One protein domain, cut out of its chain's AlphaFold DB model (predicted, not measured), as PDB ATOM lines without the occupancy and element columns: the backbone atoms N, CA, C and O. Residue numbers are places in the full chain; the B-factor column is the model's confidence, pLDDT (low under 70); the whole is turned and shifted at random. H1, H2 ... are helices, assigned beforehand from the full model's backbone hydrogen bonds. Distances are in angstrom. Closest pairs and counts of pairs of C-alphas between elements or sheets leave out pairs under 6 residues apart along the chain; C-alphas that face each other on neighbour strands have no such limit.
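This is residues 2 to 166 of the 167 residues of the protein "Hypothetical protein" of Craspedostauros australis (UniProt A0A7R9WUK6). Two long antiparallel helices, H8 and H9, lie side by side as the core; H3 and H4 pack on H8, H7 slants off one end of the pair, and H1 crosses H9 so that residues 2 to 7 stick out. The 165 printed residues have nine named helices, H1 to H9 in order, and no named strand: all helix. The whole is compact, with a radius of gyration of the C-alphas of 16.6 A and spans of 52 by 50 by 40 A.

H1, residues 2 to 19, touches H9, residues 134 to 164, with residues 11 to 19 alone, only just about perpendicular at 71 degrees; the closest C-alphas, of Ser 12 and Ala 160, are 5.7 A apart. H2, residues 22 to 27, touches H9, closest at the C-alphas of Gln 22 and Met 149, 6.2 A. H3, residues 30 to 41, touches H8, residues 107 to 129, at a shallow tilt of 26 degrees, opposite ways; their closest C-alphas, of Val 37 and Arg 116, are 5.1 A apart. H3 and H4, residues 54 to 62, form a hairpin, closest at the C-alphas of Leu 40 and Ser 57, 4.9 A. H5, residues 66 to 69, touches H7, residues 85 to 103; H6, residues 76 to 80, touches no helix. H7, H8 and H9 form an up-and-down bundle, each running against the one before. H8 and H9 touch at 3 degrees, a shallow tilt; their closest C-alphas, of Ala 118 and Leu 152, are 5.0 A apart. In H2, H3, H4, H7 and H8 every O i to N i+4 pair is within hydrogen-bond range, against 13 of 14 in H1, 21 of 27 in H9 and 0 of 1 in H6, where 1 of 2 O i to N i+3 pairs is; H5 is too short.

H1 begins at C-alpha 2 (-10.533, -1.195, -16.566) and is 26.2 A long, H7 27.7 A, H8 32.8 A. H9, 43.7 A with a kink of 48 degrees near residue 141, ends at C-alpha 164 (4.573, -4.389, -26.690).

The printed part has no cut, and the link from H3 to H4 is long, residues 42 to 53. Under 70 in pLDDT are residues 2 to 12, 43 to 52, 74 to 82 and 135.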
ATOM      1  N   GLN A   2     -11.513  -1.238 -17.681       55.94
ATOM      2  CA  GLN A   2     -10.533  -1.195 -16.566       55.94
ATOM      3  C   GLN A   2      -9.609  -2.432 -16.454       55.94
ATOM      4  O   GLN A   2      -8.434  -2.288 -16.131       55.94
ATOM      5  N   GLN A   3     -10.093  -3.639 -16.775       55.88
ATOM      6  CA  GLN A   3      -9.260  -4.856 -16.745       55.88
ATOM      7  C   GLN A   3      -8.196  -4.911 -17.860       55.88
ATOM      8  O   GLN A   3      -7.104  -5.419 -17.626       55.88
ATOM      9  N   GLN A   4      -8.474  -4.342 -19.039       56.00
ATOM     10  CA  GLN A   4      -7.500  -4.269 -20.142       56.00
ATOM     11  C   GLN A   4      -6.368  -3.280 -19.833       56.00
ATOM     12  O   GLN A   4      -5.210  -3.588 -20.094       56.00
ATOM     13  N   GLN A   5      -6.668  -2.148 -19.185       56.97
ATOM     14  CA  GLN A   5      -5.640  -1.201 -18.731       56.97
ATOM     15  C   GLN A   5      -4.719  -1.795 -17.655       56.97
ATOM     16  O   GLN A   5      -3.510  -1.586 -17.704       56.97
ATOM     17  N   GLN A   6      -5.252  -2.568 -16.702       58.34
ATOM     18  CA  GLN A   6      -4.412  -3.225 -15.692       58.34
ATOM     19  C   GLN A   6      -3.507  -4.310 -16.290       58.34
ATOM     20  O   GLN A   6      -2.362  -4.441 -15.860       58.34
ATOM     21  N   GLN A   7      -3.987  -5.067 -17.283       58.59
ATOM     22  CA  GLN A   7      -3.176  -6.081 -17.967       58.59
ATOM     23  C   GLN A   7      -2.068  -5.464 -18.831       58.59
ATOM     24  O   GLN A   7      -0.943  -5.955 -18.773       58.59
ATOM     25  N   SER A   8      -2.352  -4.366 -19.541       58.34
ATOM     26  CA  SER A   8      -1.348  -3.588 -20.286       58.34
ATOM     27  C   SER A   8      -0.235  -3.091 -19.353       58.34
ATOM     28  O   SER A   8       0.926  -3.424 -19.553       58.34
ATOM     29  N   LEU A   9      -0.578  -2.440 -18.237       58.59
ATOM     30  CA  LEU A   9       0.411  -1.921 -17.278       58.59
ATOM     31  C   LEU A   9       1.294  -3.014 -16.646       58.59
ATOM     32  O   LEU A   9       2.470  -2.784 -16.341       58.59
ATOM     33  N   LEU A  10       0.734  -4.205 -16.416       60.91
ATOM     34  CA  LEU A  10       1.468  -5.366 -15.902       60.91
ATOM     35  C   LEU A  10       2.417  -5.966 -16.948       60.91
ATOM     36  O   LEU A  10       3.505  -6.413 -16.576       60.91
ATOM     37  N   GLY A  11       2.020  -5.966 -18.222       64.25
ATOM     38  CA  GLY A  11       2.882  -6.321 -19.349       64.25
ATOM     39  C   GLY A  11       4.076  -5.378 -19.431       64.25
ATOM     40  O   GLY A  11       5.222  -5.822 -19.272       64.25
ATOM     41  N   SER A  12       3.806  -4.070 -19.513       68.44
ATOM     42  CA  SER A  12       4.849  -3.067 -19.729       68.44
ATOM     43  C   SER A  12       5.864  -3.084 -18.590       68.44
ATOM     44  O   SER A  12       7.062  -2.938 -18.802       68.44
ATOM     45  N   THR A  13       5.425  -3.372 -17.360       72.81
ATOM     46  CA  THR A  13       6.328  -3.502 -16.207       72.81
ATOM     47  C   THR A  13       7.302  -4.684 -16.341       72.81
ATOM     48  O   THR A  13       8.459  -4.561 -15.936       72.81
ATOM     49  N   LYS A  14       6.881  -5.817 -16.924       80.25
ATOM     50  CA  LYS A  14       7.774  -6.963 -17.182       80.25
ATOM     51  C   LYS A  14       8.755  -6.671 -18.311       80.25
ATOM     52  O   LYS A  14       9.905  -7.092 -18.221       80.25
ATOM     53  N   VAL A  15       8.318  -5.961 -19.351       84.38
ATOM     54  CA  VAL A  15       9.190  -5.539 -20.456       84.38
ATOM     55  C   VAL A  15      10.236  -4.544 -19.957       84.38
ATOM     56  O   VAL A  15      11.424  -4.766 -20.159       84.38
ATOM     57  N   ILE A  16       9.831  -3.536 -19.180       85.44
ATOM     58  CA  ILE A  16      10.721  -2.554 -18.534       85.44
ATOM     59  C   ILE A  16      11.869  -3.238 -17.776       85.44
ATOM     60  O   ILE A  16      13.020  -2.835 -17.921       85.44
ATOM     61  N   GLN A  17      11.592  -4.300 -17.012       86.94
ATOM     62  CA  GLN A  17      12.622  -5.040 -16.262       86.94
ATOM     63  C   GLN A  17      13.621  -5.802 -17.149       86.94
ATOM     64  O   GLN A  17      14.701  -6.168 -16.684       86.94
ATOM     65  N   LYS A  18      13.264  -6.074 -18.407       89.94
ATOM     66  CA  LYS A  18      14.155  -6.682 -19.405       89.94
ATOM     67  C   LYS A  18      14.953  -5.645 -20.192       89.94
ATOM     68  O   LYS A  18      15.895  -6.026 -20.878       89.94
ATOM     69  N   LEU A  19      14.589  -4.366 -20.102       91.44
ATOM     70  CA  LEU A  19      15.239  -3.275 -20.826       91.44
ATOM     71  C   LEU A  19      16.375  -2.623 -20.028       91.44
ATOM     72  O   LEU A  19      17.293  -2.070 -20.629       91.44
ATOM     73  N   TYR A  20      16.343  -2.681 -18.693       92.69
ATOM     74  CA  TYR A  20      17.407  -2.152 -17.836       92.69
ATOM     75  C   TYR A  20      17.275  -2.628 -16.383       92.69
ATOM     76  O   TYR A  20      16.227  -3.125 -15.966       92.69
ATOM     77  N   ASP A  21      18.329  -2.411 -15.594       93.00
ATOM     78  CA  ASP A  21      18.294  -2.518 -14.138       93.00
ATOM     79  C   ASP A  21      18.422  -1.121 -13.504       93.00
ATOM     80  O   ASP A  21      19.407  -0.410 -13.708       93.00
ATOM     81  N   GLN A  22      17.392  -0.706 -12.757       92.94
ATOM     82  CA  GLN A  22      17.308   0.630 -12.153       92.94
ATOM     83  C   GLN A  22      18.479   0.931 -11.225       92.94
ATOM     84  O   GLN A  22      18.986   2.051 -11.232       92.94
ATOM     85  N   GLU A  23      18.876  -0.043 -10.411       92.31
ATOM     86  CA  GLU A  23      19.910   0.171  -9.404       92.31
ATOM     87  C   GLU A  23      21.267   0.294 -10.074       92.31
ATOM     88  O   GLU A  23      22.005   1.243  -9.823       92.31
ATOM     89  N   ILE A  24      21.530  -0.606 -11.018       93.00
ATOM     90  CA  ILE A  24      22.779  -0.615 -11.764       93.00
ATOM     91  C   ILE A  24      22.937   0.647 -12.613       93.00
ATOM     92  O   ILE A  24      24.025   1.213 -12.668       93.00
ATOM     93  N   MET A  25      21.860   1.147 -13.230       94.38
ATOM     94  CA  MET A  25      21.923   2.397 -13.990       94.38
ATOM     95  C   MET A  25      22.332   3.601 -13.132       94.38
ATOM     96  O   MET A  25      23.053   4.467 -13.620       94.38
ATOM     97  N   LEU A  26      21.900   3.667 -11.869       94.69
ATOM     98  CA  LEU A  26      22.282   4.749 -10.950       94.69
ATOM     99  C   LEU A  26      23.710   4.612 -10.402       94.69
ATOM    100  O   LEU A  26      24.199   5.540  -9.758       94.69
ATOM    101  N   GLU A  27      24.368   3.476 -10.630       93.94
ATOM    102  CA  GLU A  27      25.774   3.243 -10.281       93.94
ATOM    103  C   GLU A  27      26.733   3.571 -11.437       93.94
ATOM    104  O   GLU A  27      27.951   3.587 -11.241       93.94
ATOM    105  N   ILE A  28      26.213   3.854 -12.636       93.19
ATOM    106  CA  ILE A  28      27.027   4.225 -13.797       93.19
ATOM    107  C   ILE A  28      27.738   5.550 -13.518       93.19
ATOM    108  O   ILE A  28      27.105   6.542 -13.165       93.19
ATOM    109  N   ASP A  29      29.053   5.585 -13.751       94.00
ATOM    110  CA  ASP A  29      29.847   6.803 -13.593       94.00
ATOM    111  C   ASP A  29      29.226   7.979 -14.378       94.00
ATOM    112  O   ASP A  29      28.893   7.823 -15.561       94.00
ATOM    113  N   PRO A  30      29.076   9.172 -13.771       93.25
ATOM    114  CA  PRO A  30      28.418  10.302 -14.421       93.25
ATOM    115  C   PRO A  30      29.105  10.752 -15.715       93.25
ATOM    116  O   PRO A  30      28.431  11.272 -16.606       93.25
ATOM    117  N   SER A  31      30.416  10.542 -15.854       94.50
ATOM    118  CA  SER A  31      31.164  10.850 -17.078       94.50
ATOM    119  C   SER A  31      30.821   9.856 -18.184       94.50
ATOM    120  O   SER A  31      30.603  10.260 -19.325       94.50
ATOM    121  N   ILE A  32      30.700   8.566 -17.846       93.94
ATOM    122  CA  ILE A  32      30.250   7.523 -18.779       93.94
ATOM    123  C   ILE A  32      28.805   7.791 -19.210       93.94
ATOM    124  O   ILE A  32      28.514   7.812 -20.406       93.94
ATOM    125  N   ALA A  33      27.909   8.071 -18.259       94.31
ATOM    126  CA  ALA A  33      26.520   8.418 -18.550       94.31
ATOM    127  C   ALA A  33      26.423   9.668 -19.445       94.31
ATOM    128  O   ALA A  33      25.688   9.664 -20.430       94.31
ATOM    129  N   GLY A  34      27.211  10.714 -19.169       93.19
ATOM    130  CA  GLY A  34      27.303  11.906 -20.021       93.19
ATOM    131  C   GLY A  34      27.842  11.608 -21.427       93.19
ATOM    132  O   GLY A  34      27.349  12.162 -22.415       93.19
ATOM    133  N   GLY A  35      28.797  10.681 -21.533       93.56
ATOM    134  CA  GLY A  35      29.287  10.147 -22.801       93.56
ATOM    135  C   GLY A  35      28.180   9.469 -23.608       93.56
ATOM    136  O   GLY A  35      28.013   9.775 -24.786       93.56
ATOM    137  N   PHE A  36      27.355   8.630 -22.973       94.56
ATOM    138  CA  PHE A  36      26.209   7.995 -23.632       94.56
ATOM    139  C   PHE A  36      25.122   8.990 -24.040       94.56
ATOM    140  O   PHE A  36      24.590   8.876 -25.140       94.56
ATOM    141  N   VAL A  37      24.833  10.014 -23.226       93.81
ATOM    142  CA  VAL A  37      23.919  11.101 -23.631       93.81
ATOM    143  C   VAL A  37      24.416  11.786 -24.904       93.81
ATOM    144  O   VAL A  37      23.615  12.072 -25.792       93.81
ATOM    145  N   SER A  38      25.724  12.027 -25.005       90.56
ATOM    146  CA  SER A  38      26.336  12.658 -26.180       90.56
ATOM    147  C   SER A  38      26.309  11.726 -27.397       90.56
ATOM    148  O   SER A  38      25.941  12.146 -28.490       90.56
ATOM    149  N   LEU A  39      26.620  10.442 -27.200       91.12
ATOM    150  CA  LEU A  39      26.601   9.415 -28.246       91.12
ATOM    151  C   LEU A  39      25.194   9.197 -28.834       91.12
ATOM    152  O   LEU A  39      25.039   9.065 -30.046       91.12
ATOM    153  N   LEU A  40      24.164   9.197 -27.985       91.06
ATOM    154  CA  LEU A  40      22.760   9.046 -28.392       91.06
ATOM    155  C   LEU A  40      22.124  10.365 -28.860       91.06
ATOM    156  O   LEU A  40      21.089  10.366 -29.518       91.06
ATOM    157  N   GLY A  41      22.697  11.508 -28.481       84.00
ATOM    158  CA  GLY A  41      22.243  12.833 -28.902       84.00
ATOM    159  C   GLY A  41      22.834  13.302 -30.231       84.00
ATOM    160  O   GLY A  41      22.288  14.233 -30.820       84.00
ATOM    161  N   GLY A  42      23.914  12.661 -30.686       70.62
ATOM    162  CA  GLY A  42      24.745  13.131 -31.787       70.62
ATOM    163  C   GLY A  42      25.563  14.372 -31.424       70.62
ATOM    164  O   GLY A  42      25.298  15.075 -30.447       70.62
ATOM    165  N   VAL A  43      26.581  14.652 -32.235       55.31
ATOM    166  CA  VAL A  43      27.315  15.921 -32.175       55.31
ATOM    167  C   VAL A  43      26.495  16.958 -32.947       55.31
ATOM    168  O   VAL A  43      26.115  16.665 -34.083       55.31
ATOM    169  N   PRO A  44      26.213  18.157 -32.404       49.62
ATOM    170  CA  PRO A  44      25.613  19.224 -33.194       49.62
ATOM    171  C   PRO A  44      26.609  19.634 -34.285       49.62
ATOM    172  O   PRO A  44      27.556  20.378 -34.040       49.62
ATOM    173  N   SER A  45      26.440  19.094 -35.490       47.19
ATOM    174  CA  SER A  45      27.217  19.507 -36.653       47.19
ATOM    175  C   SER A  45      26.647  20.826 -37.154       47.19
ATOM    176  O   SER A  45      25.470  20.902 -37.497       47.19
ATOM    177  N   ALA A  46      27.480  21.866 -37.211       56.09
ATOM    178  CA  ALA A  46      27.078  23.215 -37.612       56.09
ATOM    179  C   ALA A  46      26.492  23.303 -39.040       56.09
ATOM    180  O   ALA A  46      25.908  24.325 -39.380       56.09
ATOM    181  N   ASN A  47      26.623  22.245 -39.855       53.72
ATOM    182  CA  ASN A  47      26.217  22.213 -41.264       53.72
ATOM    183  C   ASN A  47      25.358  20.992 -41.664       53.72
ATOM    184  O   ASN A  47      25.158  20.776 -42.857       53.72
ATOM    185  N   ALA A  48      24.859  20.177 -40.726       45.59
ATOM    186  CA  ALA A  48      24.015  19.021 -41.055       45.59
ATOM    187  C   ALA A  48      22.612  19.156 -40.451       45.59
ATOM    188  O   ALA A  48      22.447  19.703 -39.362       45.59
ATOM    189  N   ALA A  49      21.607  18.650 -41.170       45.38
ATOM    190  CA  ALA A  49      20.225  18.577 -40.700       45.38
ATOM    191  C   ALA A  49      20.147  17.950 -39.285       45.38
ATOM    192  O   ALA A  49      20.946  17.068 -38.966       45.38
ATOM    193  N   PRO A  50      19.214  18.396 -38.422       47.44
ATOM    194  CA  PRO A  50      19.287  18.228 -36.970       47.44
ATOM    195  C   PRO A  50      18.776  16.861 -36.492       47.44
ATOM    196  O   PRO A  50      17.913  16.773 -35.621       47.44
ATOM    197  N   ALA A  51      19.325  15.783 -37.034       54.09
ATOM    198  CA  ALA A  51      19.173  14.456 -36.473       54.09
ATOM    199  C   ALA A  51      20.564  13.831 -36.410       54.09
ATOM    200  O   ALA A  51      21.225  13.670 -37.433       54.09
ATOM    201  N   ALA A  52      21.018  13.485 -35.202       60.97
ATOM    202  CA  ALA A  52      22.015  12.432 -35.057       60.97
ATOM    203  C   ALA A  52      21.627  11.281 -35.993       60.97
ATOM    204  O   ALA A  52      20.432  11.020 -36.137       60.97
ATOM    205  N   ASP A  53      22.586  10.619 -36.641       83.75
ATOM    206  CA  ASP A  53      22.253   9.429 -37.420       83.75
ATOM    207  C   ASP A  53      21.625   8.408 -36.463       83.75
ATOM    208  O   ASP A  53      22.311   7.769 -35.663       83.75
ATOM    209  N   ILE A  54      20.294   8.323 -36.499       88.19
ATOM    210  CA  ILE A  54      19.506   7.513 -35.578       88.19
ATOM    211  C   ILE A  54      19.900   6.052 -35.719       88.19
ATOM    212  O   ILE A  54      19.911   5.338 -34.721       88.19
ATOM    213  N   ASN A  55      20.315   5.618 -36.913       89.94
ATOM    214  CA  ASN A  55      20.821   4.268 -37.106       89.94
ATOM    215  C   ASN A  55      22.146   4.068 -36.374       89.94
ATOM    216  O   ASN A  55      22.320   3.036 -35.739       89.94
ATOM    217  N   LEU A  56      23.053   5.050 -36.390       89.94
ATOM    218  CA  LEU A  56      24.310   4.964 -35.645       89.94
ATOM    219  C   LEU A  56      24.078   4.987 -34.129       89.94
ATOM    220  O   LEU A  56      24.668   4.187 -33.405       89.94
ATOM    221  N   SER A  57      23.205   5.869 -33.636       92.50
ATOM    222  CA  SER A  57      22.856   5.922 -32.211       92.50
ATOM    223  C   SER A  57      22.139   4.650 -31.754       92.50
ATOM    224  O   SER A  57      22.419   4.143 -30.668       92.50
ATOM    225  N   PHE A  58      21.260   4.095 -32.587       93.06
ATOM    226  CA  PHE A  58      20.591   2.830 -32.311       93.06
ATOM    227  C   PHE A  58      21.568   1.648 -32.364       93.06
ATOM    228  O   PHE A  58      21.541   0.794 -31.485       93.06
ATOM    229  N   LEU A  59      22.511   1.640 -33.309       92.62
ATOM    230  CA  LEU A  59      23.582   0.644 -33.363       92.62
ATOM    231  C   LEU A  59      24.480   0.720 -32.119       92.62
ATOM    232  O   LEU A  59      24.857  -0.303 -31.557       92.62
ATOM    233  N   ALA A  60      24.788   1.921 -31.629       92.69
ATOM    234  CA  ALA A  60      25.501   2.089 -30.364       92.69
ATOM    235  C   ALA A  60      24.700   1.550 -29.164       92.69
ATOM    236  O   ALA A  60      25.294   1.051 -28.203       92.69
ATOM    237  N   LEU A  61      23.366   1.635 -29.226       92.75
ATOM    238  CA  LEU A  61      22.464   1.085 -28.223       92.75
ATOM    239  C   LEU A  61      22.480  -0.451 -28.213       92.75
ATOM    240  O   LEU A  61      22.704  -1.046 -27.156       92.75
ATOM    241  N   THR A  62      22.278  -1.083 -29.372       93.38
ATOM    242  CA  THR A  62      22.119  -2.540 -29.499       93.38
ATOM    243  C   THR A  62      23.449  -3.276 -29.645       93.38
ATOM    244  O   THR A  62      23.719  -4.212 -28.902       93.38
ATOM    245  N   GLU A  63      24.341  -2.839 -30.526       89.88
ATOM    246  CA  GLU A  63      25.627  -3.507 -30.784       89.88
ATOM    247  C   GLU A  63      26.769  -2.944 -29.928       89.88
ATOM    248  O   GLU A  63      27.751  -3.632 -29.646       89.88
ATOM    249  N   GLY A  64      26.630  -1.707 -29.450       89.81
ATOM    250  CA  GLY A  64      27.598  -1.076 -28.559       89.81
ATOM    251  C   GLY A  64      27.476  -1.490 -27.086       89.81
ATOM    252  O   GLY A  64      26.838  -2.479 -26.714       89.81
ATOM    253  N   ASN A  65      28.105  -0.686 -26.223       91.06
ATOM    254  CA  ASN A  65      28.178  -0.925 -24.775       91.06
ATOM    255  C   ASN A  65      27.099  -0.170 -23.977       91.06
ATOM    256  O   ASN A  65      27.113  -0.201 -22.747       91.06
ATOM    257  N   VAL A  66      26.193   0.548 -24.646       93.19
ATOM    258  CA  VAL A  66      25.202   1.408 -23.980       93.19
ATOM    259  C   VAL A  66      24.215   0.561 -23.176       93.19
ATOM    260  O   VAL A  66      24.058   0.770 -21.972       93.19
ATOM    261  N   LEU A  67      23.588  -0.438 -23.808       93.75
ATOM    262  CA  LEU A  67      22.665  -1.324 -23.099       93.75
ATOM    263  C   LEU A  67      23.397  -2.228 -22.098       93.75
ATOM    264  O   LEU A  67      22.891  -2.507 -21.017       93.75
ATOM    265  N   ASP A  68      24.641  -2.593 -22.406       92.62
ATOM    266  CA  ASP A  68      25.516  -3.360 -21.514       92.62
ATOM    267  C   ASP A  68      25.746  -2.649 -20.176       92.62
ATOM    268  O   ASP A  68      25.663  -3.271 -19.112       92.62
ATOM    269  N   ALA A  69      25.962  -1.334 -20.218       91.81
ATOM    270  CA  ALA A  69      26.103  -0.517 -19.021       91.81
ATOM    271  C   ALA A  69      24.821  -0.498 -18.173       91.81
ATOM    272  O   ALA A  69      24.913  -0.499 -16.948       91.81
ATOM    273  N   CYS A  70      23.638  -0.579 -18.796       93.19
ATOM    274  CA  CYS A  70      22.351  -0.608 -18.090       93.19
ATOM    275  C   CYS A  70      22.146  -1.868 -17.230       93.19
ATOM    276  O   CYS A  70      21.258  -1.888 -16.380       93.19
ATOM    277  N   PHE A  71      22.967  -2.903 -17.437       92.19
ATOM    278  CA  PHE A  71      22.976  -4.140 -16.653       92.19
ATOM    279  C   PHE A  71      24.293  -4.373 -15.903       92.19
ATOM    280  O   PHE A  71      24.458  -5.416 -15.272       92.19
ATOM    281  N   GLY A  72      25.234  -3.423 -15.949       88.56
ATOM    282  CA  GLY A  72      26.481  -3.495 -15.178       88.56
ATOM    283  C   GLY A  72      27.529  -4.404 -15.805       88.56
ATOM    284  O   GLY A  72      28.430  -4.895 -15.125       88.56
ATOM    285  N   VAL A  73      27.428  -4.648 -17.112       86.69
ATOM    286  CA  VAL A  73      28.433  -5.405 -17.855       86.69
ATOM    287  C   VAL A  73      29.636  -4.492 -18.089       86.69
ATOM    288  O   VAL A  73      29.698  -3.734 -19.056       86.69
ATOM    289  N   GLN A  74      30.601  -4.537 -17.171       69.81
ATOM    290  CA  GLN A  74      31.846  -3.783 -17.289       69.81
ATOM    291  C   GLN A  74      32.780  -4.476 -18.293       69.81
ATOM    292  O   GLN A  74      33.176  -5.622 -18.098       69.81
ATOM    293  N   ASN A  75      33.143  -3.753 -19.357       57.03
ATOM    294  CA  ASN A  75      34.028  -4.168 -20.451       57.03
ATOM    295  C   ASN A  75      33.527  -5.350 -21.302       57.03
ATOM    296  O   ASN A  75      33.687  -6.519 -20.952       57.03
ATOM    297  N   ALA A  76      33.071  -5.053 -22.526       52.28
ATOM    298  CA  ALA A  76      32.802  -6.066 -23.551       52.28
ATOM    299  C   ALA A  76      34.019  -6.976 -23.826       52.28
ATOM    300  O   ALA A  76      33.850  -8.145 -24.157       52.28
ATOM    301  N   SER A  77      35.246  -6.491 -23.612       51.34
ATOM    302  CA  SER A  77      36.485  -7.271 -23.748       51.34
ATOM    303  C   SER A  77      36.615  -8.401 -22.716       51.34
ATOM    304  O   SER A  77      37.242  -9.419 -23.003       51.34
ATOM    305  N   ALA A  78      35.986  -8.265 -21.541       47.47
ATOM    306  CA  ALA A  78      35.948  -9.299 -20.506       47.47
ATOM    307  C   ALA A  78      34.857 -10.363 -20.759       47.47
ATOM    308  O   ALA A  78      34.845 -11.399 -20.094       47.47
ATOM    309  N   ARG A  79      33.976 -10.166 -21.763       49.75
ATOM    310  CA  ARG A  79      32.932 -11.139 -22.155       49.75
ATOM    311  C   ARG A  79      33.476 -12.509 -22.533       49.75
ATOM    312  O   ARG A  79      32.738 -13.485 -22.456       49.75
ATOM    313  N   ARG A  80      34.739 -12.608 -22.960       52.00
ATOM    314  CA  ARG A  80      35.287 -13.866 -23.489       52.00
ATOM    315  C   ARG A  80      35.429 -14.973 -22.437       52.00
ATOM    316  O   ARG A  80      35.662 -16.109 -22.827       52.00
ATOM    317  N   THR A  81      35.283 -14.682 -21.141       51.72
ATOM    318  CA  THR A  81      35.610 -15.655 -20.083       51.72
ATOM    319  C   THR A  81      34.506 -15.961 -19.068       51.72
ATOM    320  O   THR A  81      34.670 -16.928 -18.327       51.72
ATOM    321  N   LYS A  82      33.370 -15.243 -19.017       57.97
ATOM    322  CA  LYS A  82      32.259 -15.625 -18.117       57.97
ATOM    323  C   LYS A  82      30.897 -15.092 -18.561       57.97
ATOM    324  O   LYS A  82      30.659 -13.888 -18.587       57.97
ATOM    325  N   ASP A  83      29.983 -16.014 -18.835       71.38
ATOM    326  CA  ASP A  83      28.594 -15.737 -19.194       71.38
ATOM    327  C   ASP A  83      27.788 -15.378 -17.929       71.38
ATOM    328  O   ASP A  83      27.242 -16.239 -17.235       71.38
ATOM    329  N   THR A  84      27.812 -14.099 -17.544       83.62
ATOM    330  CA  THR A  84      27.152 -13.606 -16.323       83.62
ATOM    331  C   THR A  84      25.653 -13.378 -16.533       83.62
ATOM    332  O   THR A  84      25.186 -13.170 -17.653       83.62
ATOM    333  N   VAL A  85      24.876 -13.349 -15.440       87.25
ATOM    334  CA  VAL A  85      23.438 -13.004 -15.485       87.25
ATOM    335  C   VAL A  85      23.216 -11.629 -16.129       87.25
ATOM    336  O   VAL A  85      22.299 -11.476 -16.930       87.25
ATOM    337  N   ALA A  86      24.083 -10.657 -15.835       87.50
ATOM    338  CA  ALA A  86      24.060  -9.328 -16.444       87.50
ATOM    339  C   ALA A  86      24.264  -9.375 -17.968       87.50
ATOM    340  O   ALA A  86      23.517  -8.742 -18.708       87.50
ATOM    341  N   SER A  87      25.224 -10.178 -18.447       87.62
ATOM    342  CA  SER A  87      25.473 -10.356 -19.884       87.62
ATOM    343  C   SER A  87      24.266 -10.970 -20.595       87.62
ATOM    344  O   SER A  87      23.871 -10.492 -21.656       87.62
ATOM    345  N   LYS A  88      23.631 -11.979 -19.983       90.25
ATOM    346  CA  LYS A  88      22.419 -12.616 -20.524       90.25
ATOM    347  C   LYS A  88      21.240 -11.651 -20.595       90.25
ATOM    348  O   LYS A  88      20.578 -11.589 -21.624       90.25
ATOM    349  N   LYS A  89      21.004 -10.876 -19.530       91.62
ATOM    350  CA  LYS A  89      19.951  -9.850 -19.503       91.62
ATOM    351  C   LYS A  89      20.188  -8.764 -20.548       91.62
ATOM    352  O   LYS A  89      19.262  -8.426 -21.271       91.62
ATOM    353  N   SER A  90      21.425  -8.281 -20.675       91.81
ATOM    354  CA  SER A  90      21.761  -7.307 -21.715       91.81
ATOM    355  C   SER A  90      21.517  -7.873 -23.110       91.81
ATOM    356  O   SER A  90      20.857  -7.234 -23.921       91.81
ATOM    357  N   LYS A  91      21.973  -9.103 -23.381       91.81
ATOM    358  CA  LYS A  91      21.733  -9.765 -24.668       91.81
ATOM    359  C   LYS A  91      20.237  -9.886 -24.972       91.81
ATOM    360  O   LYS A  91      19.821  -9.519 -26.061       91.81
ATOM    361  N   GLN A  92      19.440 -10.308 -23.993       92.81
ATOM    362  CA  GLN A  92      17.987 -10.372 -24.133       92.81
ATOM    363  C   GLN A  92      17.373  -8.994 -24.423       92.81
ATOM    364  O   GLN A  92      16.502  -8.883 -25.276       92.81
ATOM    365  N   GLY A  93      17.820  -7.941 -23.735       93.50
ATOM    366  CA  GLY A  93      17.377  -6.576 -24.014       93.50
ATOM    367  C   GLY A  93      17.726  -6.138 -25.439       93.50
ATOM    368  O   GLY A  93      16.888  -5.560 -26.120       93.50
ATOM    369  N   LYS A  94      18.935  -6.460 -25.918       94.69
ATOM    370  CA  LYS A  94      19.391  -6.140 -27.280       94.69
ATOM    371  C   LYS A  94      18.543  -6.841 -28.335       94.69
ATOM    372  O   LYS A  94      18.141  -6.191 -29.290       94.69
ATOM    373  N   GLU A  95      18.253  -8.126 -28.132       93.94
ATOM    374  CA  GLU A  95      17.375  -8.921 -29.001       93.94
ATOM    375  C   GLU A  95      15.975  -8.295 -29.071       93.94
ATOM    376  O   GLU A  95      15.502  -7.994 -30.160       93.94
ATOM    377  N   ILE A  96      15.375  -7.955 -27.923       93.62
ATOM    378  CA  ILE A  96      14.060  -7.290 -27.866       93.62
ATOM    379  C   ILE A  96      14.051  -5.972 -28.653       93.62
ATOM    380  O   ILE A  96      13.112  -5.700 -29.398       93.62
ATOM    381  N   LEU A  97      15.081  -5.138 -28.483       94.38
ATOM    382  CA  LEU A  97      15.170  -3.864 -29.198       94.38
ATOM    383  C   LEU A  97      15.365  -4.073 -30.705       94.38
ATOM    384  O   LEU A  97      14.783  -3.337 -31.497       94.38
ATOM    385  N   ALA A  98      16.189  -5.045 -31.102       93.06
ATOM    386  CA  ALA A  98      16.446  -5.353 -32.505       93.06
ATOM    387  C   ALA A  98      15.189  -5.883 -33.210       93.06
ATOM    388  O   ALA A  98      14.878  -5.420 -34.306       93.06
ATOM    389  N   ASP A  99      14.447  -6.778 -32.555       92.12
ATOM    390  CA  ASP A  99      13.190  -7.326 -33.069       92.12
ATOM    391  C   ASP A  99      12.142  -6.214 -33.244       92.12
ATOM    392  O   ASP A  99      11.548  -6.081 -34.314       92.12
ATOM    393  N   ALA A 100      11.980  -5.339 -32.246       92.56
ATOM    394  CA  ALA A 100      11.062  -4.201 -32.332       92.56
ATOM    395  C   ALA A 100      11.448  -3.205 -33.444       92.56
ATOM    396  O   ALA A 100      10.592  -2.722 -34.187       92.56
ATOM    397  N   ALA A 101      12.746  -2.943 -33.620       92.75
ATOM    398  CA  ALA A 101      13.250  -2.074 -34.683       92.75
ATOM    399  C   ALA A 101      13.114  -2.663 -36.091       92.75
ATOM    400  O   ALA A 101      13.164  -1.909 -37.060       92.75
ATOM    401  N   TYR A 102      12.999  -3.987 -36.218       89.50
ATOM    402  CA  TYR A 102      12.757  -4.640 -37.502       89.50
ATOM    403  C   TYR A 102      11.311  -4.438 -37.974       89.50
ATOM    404  O   TYR A 102      11.055  -4.375 -39.174       89.50
ATOM    405  N   VAL A 103      10.371  -4.327 -37.034       87.81
ATOM    406  CA  VAL A 103       8.939  -4.222 -37.333       87.81
ATOM    407  C   VAL A 103       8.474  -2.771 -37.453       87.81
ATOM    408  O   VAL A 103       7.582  -2.480 -38.248       87.81
ATOM    409  N   ASN A 104       9.071  -1.856 -36.687       87.75
ATOM    410  CA  ASN A 104       8.688  -0.449 -36.663       87.75
ATOM    411  C   ASN A 104       9.912   0.456 -36.880       87.75
ATOM    412  O   ASN A 104      10.775   0.574 -36.010       87.75
ATOM    413  N   ASP A 105       9.965   1.149 -38.019       80.25
ATOM    414  CA  ASP A 105      11.074   2.053 -38.356       80.25
ATOM    415  C   ASP A 105      11.202   3.241 -37.380       80.25
ATOM    416  O   ASP A 105      12.319   3.668 -37.066       80.25
ATOM    417  N   ASP A 106      10.087   3.726 -36.820       89.88
ATOM    418  CA  ASP A 106      10.075   4.818 -35.836       89.88
ATOM    419  C   ASP A 106      10.566   4.363 -34.454       89.88
ATOM    420  O   ASP A 106      10.998   5.185 -33.632       89.88
ATOM    421  N   PHE A 107      10.579   3.050 -34.196       92.75
ATOM    422  CA  PHE A 107      11.017   2.482 -32.922       92.75
ATOM    423  C   PHE A 107      12.448   2.885 -32.577       92.75
ATOM    424  O   PHE A 107      12.744   3.190 -31.421       92.75
ATOM    425  N   LYS A 108      13.342   2.949 -33.570       93.00
ATOM    426  CA  LYS A 108      14.742   3.344 -33.350       93.00
ATOM    427  C   LYS A 108      14.830   4.731 -32.720       93.00
ATOM    428  O   LYS A 108      15.604   4.935 -31.785       93.00
ATOM    429  N   THR A 109      14.001   5.663 -33.184       92.69
ATOM    430  CA  THR A 109      13.925   7.025 -32.647       92.69
ATOM    431  C   THR A 109      13.416   7.017 -31.208       92.69
ATOM    432  O   THR A 109      14.016   7.664 -30.347       92.69
ATOM    433  N   ILE A 110      12.360   6.244 -30.925       94.06
ATOM    434  CA  ILE A 110      11.778   6.107 -29.579       94.06
ATOM    435  C   ILE A 110      12.799   5.504 -28.609       94.06
ATOM    436  O   ILE A 110      13.031   6.056 -27.532       94.06
ATOM    437  N   ALA A 111      13.461   4.415 -29.002       94.81
ATOM    438  CA  ALA A 111      14.478   3.744 -28.205       94.81
ATOM    439  C   ALA A 111      15.659   4.678 -27.907       94.81
ATOM    440  O   ALA A 111      16.011   4.884 -26.745       94.81
ATOM    441  N   VAL A 112      16.242   5.308 -28.932       94.75
ATOM    442  CA  VAL A 112      17.372   6.235 -28.756       94.75
ATOM    443  C   VAL A 112      16.990   7.406 -27.849       94.75
ATOM    444  O   VAL A 112      17.750   7.742 -26.936       94.75
ATOM    445  N   ALA A 113      15.813   8.007 -28.046       93.81
ATOM    446  CA  ALA A 113      15.335   9.103 -27.208       93.81
ATOM    447  C   ALA A 113      15.126   8.664 -25.749       93.81
ATOM    448  O   ALA A 113      15.635   9.326 -24.841       93.81
ATOM    449  N   GLY A 114      14.460   7.527 -25.527       95.31
ATOM    450  CA  GLY A 114      14.177   6.995 -24.195       95.31
ATOM    451  C   GLY A 114      15.444   6.672 -23.405       95.31
ATOM    452  O   GLY A 114      15.600   7.121 -22.268       95.31
ATOM    453  N   TYR A 115      16.410   5.976 -24.016       96.75
ATOM    454  CA  TYR A 115      17.688   5.690 -23.353       96.75
ATOM    455  C   TYR A 115      18.509   6.957 -23.111       96.75
ATOM    456  O   TYR A 115      19.110   7.103 -22.045       96.75
ATOM    457  N   ARG A 116      18.501   7.920 -24.039       95.75
ATOM    458  CA  ARG A 116      19.164   9.214 -23.829       95.75
ATOM    459  C   ARG A 116      18.593   9.943 -22.615       95.75
ATOM    460  O   ARG A 116      19.357  10.459 -21.798       95.75
ATOM    461  N   ASP A 117      17.273   9.977 -22.475       95.81
ATOM    462  CA  ASP A 117      16.619  10.622 -21.338       95.81
ATOM    463  C   ASP A 117      16.829   9.840 -20.032       95.81
ATOM    464  O   ASP A 117      17.034  10.452 -18.978       95.81
ATOM    465  N   ALA A 118      16.927   8.509 -20.097       96.62
ATOM    466  CA  ALA A 118      17.324   7.686 -18.959       96.62
ATOM    467  C   ALA A 118      18.739   8.045 -18.465       96.62
ATOM    468  O   ALA A 118      18.930   8.320 -17.279       96.62
ATOM    469  N   PHE A 119      19.731   8.163 -19.356       96.75
ATOM    470  CA  PHE A 119      21.080   8.588 -18.957       96.75
ATOM    471  C   PHE A 119      21.134  10.040 -18.467       96.75
ATOM    472  O   PHE A 119      21.895  10.347 -17.549       96.75
ATOM    473  N   ARG A 120      20.292  10.942 -18.990       96.06
ATOM    474  CA  ARG A 120      20.145  12.295 -18.418       96.06
ATOM    475  C   ARG A 120      19.631  12.250 -16.981       96.06
ATOM    476  O   ARG A 120      20.103  13.033 -16.156       96.06
ATOM    477  N   ALA A 121      18.713  11.336 -16.664       96.06
ATOM    478  CA  ALA A 121      18.249  11.134 -15.295       96.06
ATOM    479  C   ALA A 121      19.382  10.643 -14.375       96.06
ATOM    480  O   ALA A 121      19.499  11.143 -13.256       96.06
ATOM    481  N   VAL A 122      20.261   9.754 -14.860       96.44
ATOM    482  CA  VAL A 122      21.473   9.316 -14.135       96.44
ATOM    483  C   VAL A 122      22.421  10.495 -13.881       96.44
ATOM    484  O   VAL A 122      22.825  10.743 -12.745       96.44
ATOM    485  N   VAL A 123      22.724  11.299 -14.905       96.12
ATOM    486  CA  VAL A 123      23.580  12.492 -14.756       96.12
ATOM    487  C   VAL A 123      22.979  13.484 -13.751       96.12
ATOM    488  O   VAL A 123      23.685  14.013 -12.887       96.12
ATOM    489  N   ALA A 124      21.667  13.725 -13.822       95.50
ATOM    490  CA  ALA A 124      20.964  14.590 -12.880       95.50
ATOM    491  C   ALA A 124      21.014  14.040 -11.444       95.50
ATOM    492  O   ALA A 124      21.240  14.815 -10.514       95.50
ATOM    493  N   TYR A 125      20.871  12.723 -11.267       96.25
ATOM    494  CA  TYR A 125      21.009  12.047  -9.977       96.25
ATOM    495  C   TYR A 125      22.386  12.296  -9.353       96.25
ATOM    496  O   TYR A 125      22.455  12.788  -8.225       96.25
ATOM    497  N   HIS A 126      23.479  12.063 -10.086       94.88
ATOM    498  CA  HIS A 126      24.830  12.313  -9.567       94.88
ATOM    499  C   HIS A 126      25.073  13.792  -9.254       94.88
ATOM    500  O   HIS A 126      25.707  14.111  -8.248       94.88
ATOM    501  N   LYS A 127      24.521  14.707 -10.060       94.38
ATOM    502  CA  LYS A 127      24.582  16.153  -9.802       94.38
ATOM    503  C   LYS A 127      23.791  16.573  -8.558       94.38
ATOM    504  O   LYS A 127      24.151  17.557  -7.918       94.38
ATOM    505  N   GLU A 128      22.689  15.902  -8.231       93.38
ATOM    506  CA  GLU A 128      21.957  16.139  -6.981       93.38
ATOM    507  C   GLU A 128      22.687  15.513  -5.784       93.38
ATOM    508  O   GLU A 128      22.809  16.160  -4.743       93.38
ATOM    509  N   MET A 129      23.237  14.305  -5.944       91.56
ATOM    510  CA  MET A 129      24.010  13.612  -4.908       91.56
ATOM    511  C   MET A 129      25.295  14.359  -4.536       91.56
ATOM    512  O   MET A 129      25.606  14.459  -3.351       91.56
ATOM    513  N   SER A 130      26.004  14.954  -5.502       91.94
ATOM    514  CA  SER A 130      27.239  15.713  -5.245       91.94
ATOM    515  C   SER A 130      27.026  17.004  -4.447       91.94
ATOM    516  O   SER A 130      27.979  17.561  -3.910       91.94
ATOM    517  N   LYS A 131      25.779  17.476  -4.334       90.19
ATOM    518  CA  LYS A 131      25.406  18.650  -3.528       90.19
ATOM    519  C   LYS A 131      25.105  18.305  -2.068       90.19
ATOM    520  O   LYS A 131      24.803  19.206  -1.285       90.19
ATOM    521  N   LEU A 132      25.093  17.023  -1.701       88.62
ATOM    522  CA  LEU A 132      24.817  16.604  -0.333       88.62
ATOM    523  C   LEU A 132      26.085  16.698   0.515       88.62
ATOM    524  O   LEU A 132      27.090  16.054   0.232       88.62
ATOM    525  N   ASN A 133      26.000  17.431   1.622       82.75
ATOM    526  CA  ASN A 133      27.006  17.374   2.680       82.75
ATOM    527  C   ASN A 133      26.777  16.130   3.556       82.75
ATOM    528  O   ASN A 133      25.647  15.632   3.631       82.75
ATOM    529  N   CYS A 134      27.813  15.694   4.286       71.50
ATOM    530  CA  CYS A 134      27.816  14.486   5.130       71.50
ATOM    531  C   CYS A 134      26.564  14.356   6.029       71.50
ATOM    532  O   CYS A 134      25.911  13.318   6.044       71.50
ATOM    533  N   PHE A 135      26.129  15.446   6.673       65.00
ATOM    534  CA  PHE A 135      24.939  15.457   7.542       65.00
ATOM    535  C   PHE A 135      23.598  15.341   6.798       65.00
ATOM    536  O   PHE A 135      22.625  14.812   7.325       65.00
ATOM    537  N   THR A 136      23.519  15.835   5.561       73.81
ATOM    538  CA  THR A 136      22.289  15.791   4.749       73.81
ATOM    539  C   THR A 136      22.171  14.530   3.893       73.81
ATOM    540  O   THR A 136      21.079  14.232   3.400       73.81
ATOM    541  N   ALA A 137      23.270  13.786   3.735       70.44
ATOM    542  CA  ALA A 137      23.357  12.608   2.883       70.44
ATOM    543  C   ALA A 137      22.382  11.505   3.321       70.44
ATOM    544  O   ALA A 137      21.631  10.998   2.495       70.44
ATOM    545  N   CYS A 138      22.299  11.193   4.615       71.38
ATOM    546  CA  CYS A 138      21.519  10.053   5.112       71.38
ATOM    547  C   CYS A 138      19.996  10.190   4.906       71.38
ATOM    548  O   CYS A 138      19.315   9.194   4.688       71.38
ATOM    549  N   ILE A 139      19.448  11.412   4.934       77.25
ATOM    550  CA  ILE A 139      17.993  11.648   4.819       77.25
ATOM    551  C   ILE A 139      17.590  12.005   3.381       77.25
ATOM    552  O   ILE A 139      16.527  11.599   2.904       77.25
ATOM    553  N   LYS A 140      18.415  12.790   2.675       84.00
ATOM    554  CA  LYS A 140      18.073  13.282   1.331       84.00
ATOM    555  C   LYS A 140      18.465  12.309   0.219       84.00
ATOM    556  O   LYS A 140      17.761  12.286  -0.789       84.00
ATOM    557  N   SER A 141      19.489  11.468   0.408       87.88
ATOM    558  CA  SER A 141      19.902  10.472  -0.598       87.88
ATOM    559  C   SER A 141      18.759   9.538  -0.990       87.88
ATOM    560  O   SER A 141      18.503   9.349  -2.175       87.88
ATOM    561  N   GLY A 142      17.992   9.036  -0.017       89.12
ATOM    562  CA  GLY A 142      16.852   8.158  -0.285       89.12
ATOM    563  C   GLY A 142      15.766   8.823  -1.138       89.12
ATOM    564  O   GLY A 142      15.191   8.183  -2.017       89.12
ATOM    565  N   LYS A 143      15.504  10.122  -0.931       91.75
ATOM    566  CA  LYS A 143      14.540  10.882  -1.748       91.75
ATOM    567  C   LYS A 143      15.063  11.111  -3.168       91.75
ATOM    568  O   LYS A 143      14.308  10.936  -4.120       91.75
ATOM    569  N   ILE A 144      16.342  11.459  -3.296       93.56
ATOM    570  CA  ILE A 144      17.008  11.681  -4.586       93.56
ATOM    571  C   ILE A 144      17.039  10.381  -5.404       93.56
ATOM    572  O   ILE A 144      16.635  10.386  -6.564       93.56
ATOM    573  N   ARG A 145      17.391   9.247  -4.780       93.94
ATOM    574  CA  ARG A 145      17.374   7.915  -5.415       93.94
ATOM    575  C   ARG A 145      15.977   7.533  -5.902       93.94
ATOM    576  O   ARG A 145      15.815   7.203  -7.072       93.94
ATOM    577  N   LYS A 146      14.947   7.656  -5.052       93.94
ATOM    578  CA  LYS A 146      13.552   7.358  -5.439       93.94
ATOM    579  C   LYS A 146      13.077   8.212  -6.617       93.94
ATOM    580  O   LYS A 146      12.439   7.695  -7.529       93.94
ATOM    581  N   LYS A 147      13.399   9.508  -6.609       94.69
ATOM    582  CA  LYS A 147      13.085  10.424  -7.714       94.69
ATOM    583  C   LYS A 147      13.795  10.001  -9.004       94.69
ATOM    584  O   LYS A 147      13.166   9.968 -10.056       94.69
ATOM    585  N   ALA A 148      15.073   9.640  -8.923       94.56
ATOM    586  CA  ALA A 148      15.841   9.187 -10.077       94.56
ATOM    587  C   ALA A 148      15.279   7.887 -10.677       94.56
ATOM    588  O   ALA A 148      15.083   7.820 -11.885       94.56
ATOM    589  N   MET A 149      14.917   6.900  -9.849       94.06
ATOM    590  CA  MET A 149      14.267   5.660 -10.303       94.06
ATOM    591  C   MET A 149      12.930   5.911 -11.003       94.06
ATOM    592  O   MET A 149      12.642   5.307 -12.033       94.06
ATOM    593  N   ALA A 150      12.112   6.821 -10.463       93.81
ATOM    594  CA  ALA A 150      10.860   7.209 -11.101       93.81
ATOM    595  C   ALA A 150      11.113   7.845 -12.477       93.81
ATOM    596  O   ALA A 150      10.451   7.482 -13.446       93.81
ATOM    597  N   ASN A 151      12.114   8.722 -12.581       93.19
ATOM    598  CA  ASN A 151      12.498   9.338 -13.850       93.19
ATOM    599  C   ASN A 151      13.026   8.309 -14.862       93.19
ATOM    600  O   ASN A 151      12.655   8.385 -16.028       93.19
ATOM    601  N   LEU A 152      13.831   7.328 -14.428       94.00
ATOM    602  CA  LEU A 152      14.274   6.219 -15.283       94.00
ATOM    603  C   LEU A 152      13.081   5.427 -15.830       94.00
ATOM    604  O   LEU A 152      13.012   5.155 -17.027       94.00
ATOM    605  N   LYS A 153      12.110   5.104 -14.965       93.06
ATOM    606  CA  LYS A 153      10.895   4.395 -15.374       93.06
ATOM    607  C   LYS A 153      10.090   5.189 -16.397       93.06
ATOM    608  O   LYS A 153       9.646   4.601 -17.372       93.06
ATOM    609  N   VAL A 154       9.911   6.491 -16.181       92.81
ATOM    610  CA  VAL A 154       9.193   7.367 -17.119       92.81
ATOM    611  C   VAL A 154       9.924   7.456 -18.460       92.81
ATOM    612  O   VAL A 154       9.285   7.319 -19.495       92.81
ATOM    613  N   ALA A 155      11.251   7.617 -18.455       93.56
ATOM    614  CA  ALA A 155      12.047   7.733 -19.678       93.56
ATOM    615  C   ALA A 155      11.980   6.478 -20.566       93.56
ATOM    616  O   ALA A 155      11.977   6.587 -21.789       93.56
ATOM    617  N   LEU A 156      11.903   5.291 -19.958       93.88
ATOM    618  CA  LEU A 156      11.864   4.012 -20.678       93.88
ATOM    619  C   LEU A 156      10.453   3.436 -20.847       93.88
ATOM    620  O   LEU A 156      10.306   2.360 -21.425       93.88
ATOM    621  N   LEU A 157       9.415   4.142 -20.387       92.06
ATOM    622  CA  LEU A 157       8.030   3.693 -20.532       92.06
ATOM    623  C   LEU A 157       7.615   3.634 -22.005       92.06
ATOM    624  O   LEU A 157       7.159   2.591 -22.451       92.06
ATOM    625  N   ALA A 158       7.876   4.701 -22.767       89.12
ATOM    626  CA  ALA A 158       7.552   4.754 -24.194       89.12
ATOM    627  C   ALA A 158       8.281   3.669 -25.007       89.12
ATOM    628  O   ALA A 158       7.741   3.145 -25.973       89.12
ATOM    629  N   VAL A 159       9.500   3.295 -24.597       92.81
ATOM    630  CA  VAL A 159      10.244   2.192 -25.228       92.81
ATOM    631  C   VAL A 159       9.556   0.859 -24.949       92.81
ATOM    632  O   VAL A 159       9.399   0.050 -25.854       92.81
ATOM    633  N   ALA A 160       9.131   0.629 -23.705       92.38
ATOM    634  CA  ALA A 160       8.444  -0.601 -23.336       92.38
ATOM    635  C   ALA A 160       7.076  -0.732 -24.013       92.38
ATOM    636  O   ALA A 160       6.763  -1.809 -24.505       92.38
ATOM    637  N   GLU A 161       6.301   0.351 -24.076       90.62
ATOM    638  CA  GLU A 161       5.019   0.390 -24.789       90.62
ATOM    639  C   GLU A 161       5.218   0.084 -26.280       90.62
ATOM    640  O   GLU A 161       4.566  -0.808 -26.813       90.62
ATOM    641  N   ALA A 162       6.207   0.711 -26.926       89.69
ATOM    642  CA  ALA A 162       6.497   0.463 -28.336       89.69
ATOM    643  C   ALA A 162       6.987  -0.976 -28.620       89.69
ATOM    644  O   ALA A 162       6.708  -1.527 -29.685       89.69
ATOM    645  N   VAL A 163       7.684  -1.614 -27.670       91.06
ATOM    646  CA  VAL A 163       8.029  -3.047 -27.759       91.06
ATOM    647  C   VAL A 163       6.773  -3.922 -27.693       91.06
ATOM    648  O   VAL A 163       6.688  -4.908 -28.412       91.06
ATOM    649  N   GLU A 164       5.803  -3.594 -26.839       88.88
ATOM    650  CA  GLU A 164       4.573  -4.389 -26.690       88.88
ATOM    651  C   GLU A 164       3.597  -4.237 -27.855       88.88
ATOM    652  O   GLU A 164       2.831  -5.155 -28.139       88.88
ATOM    653  N   GLU A 165       3.626  -3.091 -28.529       84.25
ATOM    654  CA  GLU A 165       2.847  -2.835 -29.742       84.25
ATOM    655  C   GLU A 165       3.424  -3.537 -30.980       84.25
ATOM    656  O   GLU A 165       2.793  -3.538 -32.038       84.25
ATOM    657  N   THR A 166       4.602  -4.157 -30.854       77.62
ATOM    658  CA  THR A 166       5.199  -4.960 -31.918       77.62
ATOM    659  C   THR A 166       4.536  -6.353 -31.953       77.62
ATOM    660  O   THR A 166       4.641  -7.076 -30.960       77.62
TER     661      THR A 166